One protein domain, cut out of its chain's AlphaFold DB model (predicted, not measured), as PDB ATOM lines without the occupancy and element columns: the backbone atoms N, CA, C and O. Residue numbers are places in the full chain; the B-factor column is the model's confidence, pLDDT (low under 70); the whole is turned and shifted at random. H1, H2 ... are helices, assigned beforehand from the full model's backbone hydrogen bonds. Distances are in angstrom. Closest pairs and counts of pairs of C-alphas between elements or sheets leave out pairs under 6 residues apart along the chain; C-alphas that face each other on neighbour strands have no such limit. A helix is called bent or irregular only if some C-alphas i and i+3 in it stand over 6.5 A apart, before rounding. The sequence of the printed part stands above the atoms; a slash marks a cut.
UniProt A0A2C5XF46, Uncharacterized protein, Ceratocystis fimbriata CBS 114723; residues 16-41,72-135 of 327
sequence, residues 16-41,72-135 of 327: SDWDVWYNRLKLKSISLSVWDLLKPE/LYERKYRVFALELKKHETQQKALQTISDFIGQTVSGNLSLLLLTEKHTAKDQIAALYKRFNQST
ATOM      1  N   SER A  16     -89.461 -26.299 162.957       69.06
ATOM      2  CA  SER A  16     -89.477 -27.525 162.144       69.06
ATOM      3  C   SER A  16     -90.885 -28.070 161.926       69.06
ATOM      4  O   SER A  16     -91.159 -28.691 160.902       69.06
ATOM      5  N   ASP A  17     -91.777 -27.809 162.879       78.94
ATOM      6  CA  ASP A  17     -93.130 -28.348 162.900       78.94
ATOM      7  C   ASP A  17     -94.103 -27.424 162.157       78.94
ATOM      8  O   ASP A  17     -95.225 -27.829 161.857       78.94
ATOM      9  N   TRP A  18     -93.678 -26.194 161.829       81.38
ATOM     10  CA  TRP A  18     -94.515 -25.160 161.225       81.38
ATOM     11  C   TRP A  18     -95.132 -25.608 159.908       81.38
ATOM     12  O   TRP A  18     -96.341 -25.493 159.746       81.38
ATOM     13  N   ASP A  19     -94.340 -26.151 158.984       75.06
ATOM     14  CA  ASP A  19     -94.847 -26.519 157.658       75.06
ATOM     15  C   ASP A  19     -95.862 -27.663 157.747       75.06
ATOM     16  O   ASP A  19     -96.902 -27.652 157.083       75.06
ATOM     17  N   VAL A  20     -95.603 -28.645 158.613       79.31
ATOM     18  CA  VAL A  20     -96.506 -29.782 158.836       79.31
ATOM     19  C   VAL A  20     -97.789 -29.316 159.524       79.31
ATOM     20  O   VAL A  20     -98.892 -29.679 159.107       79.31
ATOM     21  N   TRP A  21     -97.660 -28.483 160.554       86.50
ATOM     22  CA  TRP A  21     -98.777 -27.944 161.319       86.50
ATOM     23  C   TRP A  21     -99.647 -26.994 160.481       86.50
ATOM     24  O   TRP A  21    -100.867 -27.149 160.438       86.50
ATOM     25  N   TYR A  22     -99.034 -26.073 159.735       82.50
ATOM     26  CA  TYR A  22     -99.727 -25.109 158.878       82.50
ATOM     27  C   TYR A  22    -100.489 -25.802 157.745       82.50
ATOM     28  O   TYR A  22    -101.622 -25.429 157.441       82.50
ATOM     29  N   ASN A  23     -99.928 -26.867 157.163       79.56
ATOM     30  CA  ASN A  23    -100.645 -27.677 156.179       79.56
ATOM     31  C   ASN A  23    -101.866 -28.385 156.785       79.56
ATOM     32  O   ASN A  23    -102.921 -28.420 156.155       79.56
ATOM     33  N   ARG A  24    -101.773 -28.901 158.016       83.81
ATOM     34  CA  ARG A  24    -102.930 -29.495 158.714       83.81
ATOM     35  C   ARG A  24    -104.009 -28.464 159.018       83.81
ATOM     36  O   ARG A  24    -105.184 -28.730 158.769       83.81
ATOM     37  N   LEU A  25    -103.611 -27.289 159.502       86.81
ATOM     38  CA  LEU A  25    -104.511 -26.160 159.711       86.81
ATOM     39  C   LEU A  25    -105.230 -25.805 158.403       86.81
ATOM     40  O   LEU A  25    -106.455 -25.760 158.379       86.81
ATOM     41  N   LYS A  26    -104.485 -25.654 157.301       81.62
ATOM     42  CA  LYS A  26    -105.034 -25.375 155.969       81.62
ATOM     43  C   LYS A  26    -106.035 -26.442 155.521       81.62
ATOM     44  O   LYS A  26    -107.126 -26.092 155.082       81.62
ATOM     45  N   LEU A  27    -105.703 -27.727 155.654       82.69
ATOM     46  CA  LEU A  27    -106.613 -28.827 155.311       82.69
ATOM     47  C   LEU A  27    -107.903 -28.774 156.141       82.69
ATOM     48  O   LEU A  27    -108.993 -28.916 155.587       82.69
ATOM     49  N   LYS A  28    -107.801 -28.494 157.446       83.62
ATOM     50  CA  LYS A  28    -108.966 -28.346 158.329       83.62
ATOM     51  C   LYS A  28    -109.810 -27.122 157.954       83.62
ATOM     52  O   LYS A  28    -111.031 -27.229 157.863       83.62
ATOM     53  N   SER A  29    -109.188 -25.991 157.637       82.69
ATOM     54  CA  SER A  29    -109.886 -24.785 157.177       82.69
ATOM     55  C   SER A  29    -110.568 -24.954 155.816       82.69
ATOM     56  O   SER A  29    -111.636 -24.383 155.606       82.69
ATOM     57  N   ILE A  30    -109.982 -25.738 154.902       83.12
ATOM     58  CA  ILE A  30    -110.608 -26.106 153.623       83.12
ATOM     59  C   ILE A  30    -111.806 -27.025 153.874       83.12
ATOM     60  O   ILE A  30    -112.865 -26.791 153.304       83.12
ATOM     61  N   SER A  31    -111.679 -28.014 154.768       81.62
ATOM     62  CA  SER A  31    -112.792 -28.914 155.113       81.62
ATOM     63  C   SER A  31    -113.994 -28.184 155.720       81.62
ATOM     64  O   SER A  31    -115.129 -28.620 155.561       81.62
ATOM     65  N   LEU A  32    -113.741 -27.053 156.382       81.19
ATOM     66  CA  LEU A  32    -114.756 -26.192 156.983       81.19
ATOM     67  C   LEU A  32    -115.196 -25.041 156.059       81.19
ATOM     68  O   LEU A  32    -115.995 -24.210 156.478       81.19
ATOM     69  N   SER A  33    -114.678 -24.963 154.826       77.81
ATOM     70  CA  SER A  33    -114.976 -23.904 153.845       77.81
ATOM     71  C   SER A  33    -114.760 -22.468 154.356       77.81
ATOM     72  O   SER A  33    -115.416 -21.534 153.905       77.81
ATOM     73  N   VAL A  34    -113.827 -22.274 155.295       82.75
ATOM     74  CA  VAL A  34    -113.500 -20.964 155.904       82.75
ATOM     75  C   VAL A  34    -112.077 -20.496 155.597       82.75
ATOM     76  O   VAL A  34    -111.649 -19.443 156.066       82.75
ATOM     77  N   TRP A  35    -111.328 -21.253 154.789       76.56
ATOM     78  CA  TRP A  35    -109.952 -20.912 154.425       76.56
ATOM     79  C   TRP A  35    -109.823 -19.528 153.775       76.56
ATOM     80  O   TRP A  35    -108.879 -18.805 154.078       76.56
ATOM     81  N   ASP A  36    -110.783 -19.122 152.943       77.75
ATOM     82  CA  ASP A  36    -110.744 -17.819 152.268       77.75
ATOM     83  C   ASP A  36    -110.802 -16.629 153.234       77.75
ATOM     84  O   ASP A  36    -110.233 -15.581 152.944       77.75
ATOM     85  N   LEU A  37    -111.398 -16.811 154.415       71.19
ATOM     86  CA  LEU A  37    -111.467 -15.793 155.467       71.19
ATOM     87  C   LEU A  37    -110.200 -15.747 156.344       71.19
ATOM     88  O   LEU A  37    -109.993 -14.786 157.085       71.19
ATOM     89  N   LEU A  38    -109.364 -16.789 156.277       71.50
ATOM     90  CA  LEU A  38    -108.235 -17.023 157.184       71.50
ATOM     91  C   LEU A  38    -106.857 -16.854 156.538       71.50
ATOM     92  O   LEU A  38    -105.864 -16.877 157.262       71.50
ATOM     93  N   LYS A  39    -106.774 -16.701 155.209       70.25
ATOM     94  CA  LYS A  39    -105.506 -16.507 154.489       70.25
ATOM     95  C   LYS A  39    -104.722 -15.336 155.114       70.25
ATOM     96  O   LYS A  39    -105.182 -14.197 155.018       70.25
ATOM     97  N   PRO A  40    -103.556 -15.576 155.750       61.84
ATOM     98  CA  PRO A  40    -102.683 -14.484 156.151       61.84
ATOM     99  C   PRO A  40    -102.095 -13.887 154.872       61.84
ATOM    100  O   PRO A  40    -101.558 -14.629 154.046       61.84
ATOM    101  N   GLU A  41    -102.239 -12.576 154.675       50.09
ATOM    102  CA  GLU A  41    -101.633 -11.870 153.544       50.09
ATOM    103  C   GLU A  41    -100.153 -12.253 153.447       50.09
ATOM    104  O   GLU A  41     -99.343 -11.972 154.337       50.09
ATOM    105  N   LEU A  72    -142.732  -9.135 148.362       79.12
ATOM    106  CA  LEU A  72    -141.399  -9.731 148.409       79.12
ATOM    107  C   LEU A  72    -140.851  -9.886 149.835       79.12
ATOM    108  O   LEU A  72    -139.750 -10.428 149.979       79.12
ATOM    109  N   TYR A  73    -141.589  -9.480 150.876       78.06
ATOM    110  CA  TYR A  73    -141.156  -9.569 152.277       78.06
ATOM    111  C   TYR A  73    -140.738 -10.991 152.671       78.06
ATOM    112  O   TYR A  73    -139.610 -11.213 153.109       78.06
ATOM    113  N   GLU A  74    -141.588 -11.985 152.396       79.75
ATOM    114  CA  GLU A  74    -141.313 -13.398 152.689       79.75
ATOM    115  C   GLU A  74    -140.043 -13.896 151.973       79.75
ATOM    116  O   GLU A  74    -139.247 -14.658 152.523       79.75
ATOM    117  N   ARG A  75    -139.793 -13.424 150.743       81.06
ATOM    118  CA  ARG A  75    -138.575 -13.764 149.991       81.06
ATOM    119  C   ARG A  75    -137.337 -13.116 150.612       81.06
ATOM    120  O   ARG A  75    -136.317 -13.793 150.742       81.06
ATOM    121  N   LYS A  76    -137.411 -11.838 150.996       80.50
ATOM    122  CA  LYS A  76    -136.317 -11.105 151.655       80.50
ATOM    123  C   LYS A  76    -135.982 -11.722 153.013       80.50
ATOM    124  O   LYS A  76    -134.811 -11.979 153.280       80.50
ATOM    125  N   TYR A  77    -136.994 -12.050 153.816       79.62
ATOM    126  CA  TYR A  77    -136.818 -12.706 155.108       79.62
ATOM    127  C   TYR A  77    -136.191 -14.099 154.964       79.62
ATOM    128  O   TYR A  77    -135.260 -14.434 155.690       79.62
ATOM    129  N   ARG A  78    -136.611 -14.897 153.969       81.69
ATOM    130  CA  ARG A  78    -135.967 -16.190 153.666       81.69
ATOM    131  C   ARG A  78    -134.493 -16.044 153.304       81.69
ATOM    132  O   ARG A  78    -133.680 -16.831 153.778       81.69
ATOM    133  N   VAL A  79    -134.143 -15.056 152.481       82.81
ATOM    134  CA  VAL A  79    -132.741 -14.776 152.127       82.81
ATOM    135  C   VAL A  79    -131.951 -14.345 153.362       82.81
ATOM    136  O   VAL A  79    -130.877 -14.886 153.607       82.81
ATOM    137  N   PHE A  80    -132.506 -13.448 154.178       80.50
ATOM    138  CA  PHE A  80    -131.896 -13.016 155.435       80.50
ATOM    139  C   PHE A  80    -131.667 -14.192 156.397       80.50
ATOM    140  O   PHE A  80    -130.561 -14.374 156.897       80.50
ATOM    141  N   ALA A  81    -132.670 -15.050 156.595       81.12
ATOM    142  CA  ALA A  81    -132.569 -16.227 157.453       81.12
ATOM    143  C   ALA A  81    -131.527 -17.242 156.946       81.12
ATOM    144  O   ALA A  81    -130.843 -17.886 157.745       81.12
ATOM    145  N   LEU A  82    -131.386 -17.398 155.624       82.69
ATOM    146  CA  LEU A  82    -130.338 -18.227 155.022       82.69
ATOM    147  C   LEU A  82    -128.943 -17.636 155.254       82.69
ATOM    148  O   LEU A  82    -128.029 -18.375 155.627       82.69
ATOM    149  N   GLU A  83    -128.780 -16.325 155.081       82.06
ATOM    150  CA  GLU A  83    -127.492 -15.658 155.281       82.06
ATOM    151  C   GLU A  83    -127.090 -15.638 156.763       82.06
ATOM    152  O   GLU A  83    -125.927 -15.884 157.084       82.06
ATOM    153  N   LEU A  84    -128.056 -15.481 157.676       82.44
ATOM    154  CA  LEU A  84    -127.845 -15.617 159.117       82.44
ATOM    155  C   LEU A  84    -127.336 -17.021 159.470       82.44
ATOM    156  O   LEU A  84    -126.293 -17.154 160.105       82.44
ATOM    157  N   LYS A  85    -128.002 -18.079 158.980       85.44
ATOM    158  CA  LYS A  85    -127.560 -19.473 159.191       85.44
ATOM    159  C   LYS A  85    -126.159 -19.730 158.644       85.44
ATOM    160  O   LYS A  85    -125.363 -20.436 159.269       85.44
ATOM    161  N   LYS A  86    -125.841 -19.180 157.472       81.75
ATOM    162  CA  LYS A  86    -124.509 -19.286 156.866       81.75
ATOM    163  C   LYS A  86    -123.459 -18.585 157.726       81.75
ATOM    164  O   LYS A  86    -122.420 -19.184 157.999       81.75
ATOM    165  N   HIS A  87    -123.746 -17.379 158.206       80.06
ATOM    166  CA  HIS A  87    -122.856 -16.623 159.080       80.06
ATOM    167  C   HIS A  87    -122.635 -17.327 160.429       80.06
ATOM    168  O   HIS A  87    -121.495 -17.486 160.860       80.06
ATOM    169  N   GLU A  88    -123.688 -17.851 161.060       84.12
ATOM    170  CA  GLU A  88    -123.578 -18.663 162.281       84.12
ATOM    171  C   GLU A  88    -122.716 -19.913 162.066       84.12
ATOM    172  O   GLU A  88    -121.888 -20.268 162.908       84.12
ATOM    173  N   THR A  89    -122.888 -20.585 160.925       84.56
ATOM    174  CA  THR A  89    -122.091 -21.766 160.563       84.56
ATOM    175  C   THR A  89    -120.618 -21.395 160.385       84.56
ATOM    176  O   THR A  89    -119.740 -22.093 160.895       84.56
ATOM    177  N   GLN A  90    -120.338 -20.269 159.726       84.00
ATOM    178  CA  GLN A  90    -118.983 -19.740 159.566       84.00
ATOM    179  C   GLN A  90    -118.358 -19.354 160.912       84.00
ATOM    180  O   GLN A  90    -117.208 -19.711 161.163       84.00
ATOM    181  N   GLN A  91    -119.098 -18.700 161.811       83.88
ATOM    182  CA  GLN A  91    -118.606 -18.370 163.151       83.88
ATOM    183  C   GLN A  91    -118.269 -19.625 163.966       83.88
ATOM    184  O   GLN A  91    -117.191 -19.700 164.554       83.88
ATOM    185  N   LYS A  92    -119.130 -20.651 163.943       85.56
ATOM    186  CA  LYS A  92    -118.856 -21.941 164.602       85.56
ATOM    187  C   LYS A  92    -117.609 -22.622 164.035       85.56
ATOM    188  O   LYS A  92    -116.794 -23.160 164.788       85.56
ATOM    189  N   ALA A  93    -117.424 -22.571 162.717       84.31
ATOM    190  CA  ALA A  93    -116.228 -23.090 162.062       84.31
ATOM    191  C   ALA A  93    -114.958 -22.321 162.469       84.31
ATOM    192  O   ALA A  93    -113.930 -22.942 162.741       84.31
ATOM    193  N   LEU A  94    -115.022 -20.989 162.574       83.31
ATOM    194  CA  LEU A  94    -113.909 -20.165 163.057       83.31
ATOM    195  C   LEU A  94    -113.565 -20.463 164.520       83.31
ATOM    196  O   LEU A  94    -112.383 -20.578 164.845       83.31
ATOM    197  N   GLN A  95    -114.569 -20.659 165.377       83.06
ATOM    198  CA  GLN A  95    -114.356 -21.054 166.769       83.06
ATOM    199  C   GLN A  95    -113.674 -22.424 166.854       83.06
ATOM    200  O   GLN A  95    -112.662 -22.568 167.527       83.06
ATOM    201  N   THR A  96    -114.139 -23.396 166.064       85.94
ATOM    202  CA  THR A  96    -113.532 -24.737 165.978       85.94
ATOM    203  C   THR A  96    -112.056 -24.680 165.563       85.94
ATOM    204  O   THR A  96    -111.240 -25.497 165.996       85.94
ATOM    205  N   ILE A  97    -111.692 -23.731 164.696       85.88
ATOM    206  CA  ILE A  97    -110.300 -23.511 164.285       85.88
ATOM    207  C   ILE A  97    -109.499 -22.834 165.397       85.88
ATOM    208  O   ILE A  97    -108.368 -23.247 165.633       85.88
ATOM    209  N   SER A  98    -110.070 -21.847 166.089       83.69
ATOM    210  CA  SER A  98    -109.450 -21.220 167.266       83.69
ATOM    211  C   SER A  98    -109.133 -22.266 168.341       83.69
ATOM    212  O   SER A  98    -107.994 -22.374 168.794       83.69
ATOM    213  N   ASP A  99    -110.096 -23.140 168.647       84.50
ATOM    214  CA  ASP A  99    -109.928 -24.232 169.609       84.50
ATOM    215  C   ASP A  99    -108.848 -25.221 169.145       84.50
ATOM    216  O   ASP A  99    -108.000 -25.648 169.930       84.50
ATOM    217  N   PHE A 100    -108.823 -25.546 167.848       85.75
ATOM    218  CA  PHE A 100    -107.774 -26.383 167.266       85.75
ATOM    219  C   PHE A 100    -106.386 -25.749 167.401       85.75
ATOM    220  O   PHE A 100    -105.434 -26.451 167.733       85.75
ATOM    221  N   ILE A 101    -106.249 -24.442 167.167       84.62
ATOM    222  CA  ILE A 101    -104.980 -23.728 167.351       84.62
ATOM    223  C   ILE A 101    -104.570 -23.780 168.825       84.62
ATOM    224  O   ILE A 101    -103.433 -24.137 169.117       84.62
ATOM    225  N   GLY A 102    -105.495 -23.516 169.751       81.06
ATOM    226  CA  GLY A 102    -105.228 -23.594 171.188       81.06
ATOM    227  C   GLY A 102    -104.771 -24.981 171.656       81.06
ATOM    228  O   GLY A 102    -103.884 -25.077 172.498       81.06
ATOM    229  N   GLN A 103    -105.323 -26.054 171.084       83.62
ATOM    230  CA  GLN A 103    -104.962 -27.439 171.426       83.62
ATOM    231  C   GLN A 103    -103.652 -27.903 170.781       83.62
ATOM    232  O   GLN A 103    -102.924 -28.712 171.350       83.62
ATOM    233  N   THR A 104    -103.346 -27.412 169.580       83.69
ATOM    234  CA  THR A 104    -102.201 -27.893 168.796       83.69
ATOM    235  C   THR A 104    -100.970 -27.004 168.898       83.69
ATOM    236  O   THR A 104     -99.925 -27.372 168.373       83.69
ATOM    237  N   VAL A 105    -101.041 -25.857 169.571       83.00
ATOM    238  CA  VAL A 105     -99.885 -25.000 169.850       83.00
ATOM    239  C   VAL A 105     -99.364 -25.279 171.256       83.00
ATOM    240  O   VAL A 105    -100.129 -25.389 172.207       83.00
ATOM    241  N   SER A 106     -98.041 -25.393 171.413       80.94
ATOM    242  CA  SER A 106     -97.440 -25.617 172.733       80.94
ATOM    243  C   SER A 106     -97.803 -24.511 173.732       80.94
ATOM    244  O   SER A 106     -97.855 -23.329 173.382       80.94
ATOM    245  N   GLY A 107     -97.988 -24.880 175.005       76.94
ATOM    246  CA  GLY A 107     -98.423 -23.948 176.054       76.94
ATOM    247  C   GLY A 107     -97.546 -22.694 176.179       76.94
ATOM    248  O   GLY A 107     -98.063 -21.598 176.381       76.94
ATOM    249  N   ASN A 108     -96.235 -22.819 175.948       75.12
ATOM    250  CA  ASN A 108     -95.304 -21.685 175.959       75.12
ATOM    251  C   ASN A 108     -95.550 -20.701 174.804       75.12
ATOM    252  O   ASN A 108     -95.486 -19.489 174.997       75.12
ATOM    253  N   LEU A 109     -95.831 -21.198 173.596       74.69
ATOM    254  CA  LEU A 109     -96.152 -20.345 172.450       74.69
ATOM    255  C   LEU A 109     -97.539 -19.716 172.595       74.69
ATOM    256  O   LEU A 109     -97.704 -18.545 172.253       74.69
ATOM    257  N   SER A 110     -98.498 -20.463 173.151       76.94
ATOM    258  CA  SER A 110     -99.835 -19.952 173.458       76.94
ATOM    259  C   SER A 110     -99.775 -18.791 174.450       76.94
ATOM    260  O   SER A 110    -100.365 -17.741 174.207       76.94
ATOM    261  N   LEU A 111     -98.988 -18.930 175.523       71.88
ATOM    262  CA  LEU A 111     -98.816 -17.879 176.525       71.88
ATOM    263  C   LEU A 111     -98.158 -16.613 175.946       71.88
ATOM    264  O   LEU A 111     -98.543 -15.503 176.305       71.88
ATOM    265  N   LEU A 112     -97.178 -16.776 175.050       69.88
ATOM    266  CA  LEU A 112     -96.379 -15.670 174.512       69.88
ATOM    267  C   LEU A 112     -97.022 -14.930 173.329       69.88
ATOM    268  O   LEU A 112     -96.655 -13.786 173.081       69.88
ATOM    269  N   LEU A 113     -97.891 -15.580 172.547       67.50
ATOM    270  CA  LEU A 113     -98.390 -15.028 171.275       67.50
ATOM    271  C   LEU A 113     -99.914 -14.954 171.168       67.50
ATOM    272  O   LEU A 113    -100.412 -14.200 170.333       67.50
ATOM    273  N   LEU A 114    -100.645 -15.760 171.944       73.50
ATOM    274  CA  LEU A 114    -102.090 -15.960 171.769       73.50
ATOM    275  C   LEU A 114    -102.925 -15.393 172.928       73.50
ATOM    276  O   LEU A 114    -104.145 -15.360 172.827       73.50
ATOM    277  N   THR A 115    -102.295 -14.902 173.998       66.06
ATOM    278  CA  THR A 115    -102.952 -14.402 175.220       66.06
ATOM    279  C   THR A 115    -103.909 -13.233 174.986       66.06
ATOM    280  O   THR A 115    -104.955 -13.178 175.619       66.06
ATOM    281  N   GLU A 116    -103.597 -12.337 174.048       65.38
ATOM    282  CA  GLU A 116    -104.449 -11.184 173.704       65.38
ATOM    283  C   GLU A 116    -105.238 -11.385 172.398       65.38
ATOM    284  O   GLU A 116    -105.975 -10.499 171.959       65.38
ATOM    285  N   LYS A 117    -105.057 -12.524 171.714       70.56
ATOM    286  CA  LYS A 117    -105.620 -12.780 170.382       70.56
ATOM    287  C   LYS A 117    -106.664 -13.889 170.460       70.56
ATOM    288  O   LYS A 117    -106.338 -15.072 170.457       70.56
ATOM    289  N   HIS A 118    -107.934 -13.495 170.492       68.12
ATOM    290  CA  HIS A 118    -109.061 -14.429 170.614       68.12
ATOM    291  C   HIS A 118    -109.620 -14.898 169.264       68.12
ATOM    292  O   HIS A 118    -110.248 -15.952 169.183       68.12
ATOM    293  N   THR A 119    -109.364 -14.149 168.190       79.81
ATOM    294  CA  THR A 119    -109.835 -14.497 166.848       79.81
ATOM    295  C   THR A 119    -108.853 -15.436 166.158       79.81
ATOM    296  O   THR A 119    -107.660 -15.132 166.085       79.81
ATOM    297  N   ALA A 120    -109.353 -16.509 165.536       78.88
ATOM    298  CA  ALA A 120    -108.539 -17.448 164.753       78.88
ATOM    299  C   ALA A 120    -107.639 -16.740 163.717       78.88
ATOM    300  O   ALA A 120    -106.478 -17.101 163.542       78.88
ATOM    301  N   LYS A 121    -108.142 -15.679 163.072       78.94
ATOM    302  CA  LYS A 121    -107.375 -14.859 162.119       78.94
ATOM    303  C   LYS A 121    -106.160 -14.190 162.767       78.94
ATOM    304  O   LYS A 121    -105.062 -14.258 162.220       78.94
ATOM    305  N   ASP A 122    -106.341 -13.573 163.930       80.06
ATOM    306  CA  ASP A 122    -105.269 -12.854 164.622       80.06
ATOM    307  C   ASP A 122    -104.226 -13.812 165.197       80.06
ATOM    308  O   ASP A 122    -103.026 -13.540 165.137       80.06
ATOM    309  N   GLN A 123    -104.680 -14.960 165.702       79.94
ATOM    310  CA  GLN A 123    -103.824 -16.046 166.170       79.94
ATOM    311  C   GLN A 123    -102.941 -16.578 165.035       79.94
ATOM    312  O   GLN A 123    -101.720 -16.654 165.176       79.94
ATOM    313  N   ILE A 124    -103.536 -16.871 163.873       81.88
ATOM    314  CA  ILE A 124    -102.795 -17.321 162.686       81.88
ATOM    315  C   ILE A 124    -101.851 -16.229 162.197       81.88
ATOM    316  O   ILE A 124    -100.717 -16.544 161.861       81.88
ATOM    317  N   ALA A 125    -102.261 -14.960 162.177       81.06
ATOM    318  CA  ALA A 125    -101.401 -13.859 161.752       81.06
ATOM    319  C   ALA A 125    -100.183 -13.679 162.676       81.06
ATOM    320  O   ALA A 125     -99.068 -13.473 162.192       81.06
ATOM    321  N   ALA A 126    -100.364 -13.799 163.995       79.38
ATOM    322  CA  ALA A 126     -99.277 -13.720 164.970       79.38
ATOM    323  C   ALA A 126     -98.285 -14.882 164.814       79.38
ATOM    324  O   ALA A 126     -97.068 -14.666 164.777       79.38
ATOM    325  N   LEU A 127     -98.803 -16.105 164.655       80.44
ATOM    326  CA  LEU A 127     -97.988 -17.285 164.377       80.44
ATOM    327  C   LEU A 127     -97.265 -17.126 163.035       80.44
ATOM    328  O   LEU A 127     -96.043 -17.220 162.972       80.44
ATOM    329  N   TYR A 128     -97.988 -16.764 161.979       78.81
ATOM    330  CA  TYR A 128     -97.427 -16.534 160.656       78.81
ATOM    331  C   TYR A 128     -96.312 -15.485 160.697       78.81
ATOM    332  O   TYR A 128     -95.236 -15.735 160.171       78.81
ATOM    333  N   LYS A 129     -96.484 -14.355 161.393       80.38
ATOM    334  CA  LYS A 129     -95.436 -13.328 161.530       80.38
ATOM    335  C   LYS A 129     -94.149 -13.883 162.146       80.38
ATOM    336  O   LYS A 129     -93.063 -13.537 161.686       80.38
ATOM    337  N   ARG A 130     -94.252 -14.746 163.158       75.06
ATOM    338  CA  ARG A 130     -93.092 -15.316 163.856       75.06
ATOM    339  C   ARG A 130     -92.435 -16.458 163.081       75.06
ATOM    340  O   ARG A 130     -91.213 -16.515 163.001       75.06
ATOM    341  N   PHE A 131     -93.231 -17.345 162.494       73.81
ATOM    342  CA  PHE A 131     -92.731 -18.532 161.801       73.81
ATOM    343  C   PHE A 131     -92.347 -18.245 160.333       73.81
ATOM    344  O   PHE A 131     -91.425 -18.873 159.815       73.81
ATOM    345  N   ASN A 132     -92.935 -17.233 159.678       66.06
ATOM    346  CA  ASN A 132     -92.515 -16.751 158.349       66.06
ATOM    347  C   ASN A 132     -91.153 -16.030 158.400       66.06
ATOM    348  O   ASN A 132     -90.341 -16.150 157.481       66.06
ATOM    349  N   GLN A 133     -90.847 -15.343 159.510       61.22
ATOM    350  CA  GLN A 133     -89.499 -14.811 159.755       61.22
ATOM    351  C   GLN A 133     -88.447 -15.911 159.736       61.22
ATOM    352  O   GLN A 133     -87.319 -15.664 159.322       61.22
ATOM    353  N   SER A 134     -88.808 -17.130 160.121       61.38
ATOM    354  CA  SER A 134     -87.862 -18.221 160.097       61.38
ATOM    355  C   SER A 134     -87.663 -18.813 158.710       61.38
ATOM    356  O   SER A 134     -86.551 -19.192 158.406       61.38
ATOM    357  N   THR A 135     -88.634 -18.788 157.793       62.25
ATOM    358  CA  THR A 135     -88.335 -19.093 156.379       62.25
ATOM    359  C   THR A 135     -87.320 -18.093 155.818       62.25
ATOM    360  O   THR A 135     -86.374 -18.476 155.128       62.25
TER     361      THR A 135
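What this domain is: This is residues 16 to 41 and 72 to 135 of the 327 residues of an uncharacterized protein of Ceratocystis fimbriata CBS 114723 (UniProt A0A2C5XF46). A small helical body has one long arm: H3 begins far out, where residues 72 to 88 stand free, and runs into the body, where its later part meets H1 and H5. H4 stands crosswise to H5, and little H2 sits at the corner after H1. The 90 printed residues hold five named helices, H1 to H5 in chain order, and no named strand; the class is all helix. The whole is loose, with a radius of gyration of the C-alphas of 16.1 A, and spans 56 by 23 by 21 A.

How they stand to each other: Start with H1, residues 16 to 31, which only just touches H2, residues 35 to 38, and only at the corner: 3 pairs of C-alphas lie within 8 A, the closest Ser 29 and Trp 35 at 4.8 A. Residues 25 to 29 of H1 only just touch residue 97 of H3, residues 73 to 104, with 3 such pairs, the closest C-alphas being Ser 29 and Ile 97 at 7.2 A; the tilt is shallow, 21 degrees, opposite ways. The hub is H5, residues 120 to 135; it touches H3 at a steep tilt of 45 degrees, the same way, closest at C-alphas 98 and 120, 4.6 A. H5 touches H2, closest at C-alphas 38 and 121, 5.5 A. H4, residues 107 to 113, only just touches H5, with 3 pairs, closest at C-alphas 113 and 126, 6.5 A, about perpendicular at 87 degrees. H1, H3 and H5 form a bundle, a group of neighbouring helices. Every O i to N i+4 pair is within hydrogen-bond range in H3 and H4, against 11 of 12 in H1 and 10 of 12 in H5; H2 is too short for such a pair.

Where its parts are: Find C-alpha 16 at (-89.477, -27.525, 162.144); H1 runs 24.4 A from there and is irregular, C-alphas 16 and 19 being 7.1 A apart. H2 is 5.1 A long. H3 starts at C-alpha 73, (-141.156, -9.569, 152.277), and runs 46.1 A; H4 follows with 10.1 A. H5, 21.9 A with a kink of 29 degrees near residue 129, ends at (-88.335, -19.093, 156.379).

The domain as a whole: Look for the cut after residue 41: residues 42 to 71 are not printed, and C-alphas 41 and 72 are 40.2 A apart. Of the links printed whole, none is long. The mean pLDDT of the printed part is 78.3, with 12 residues under 70, among them 132 to 135.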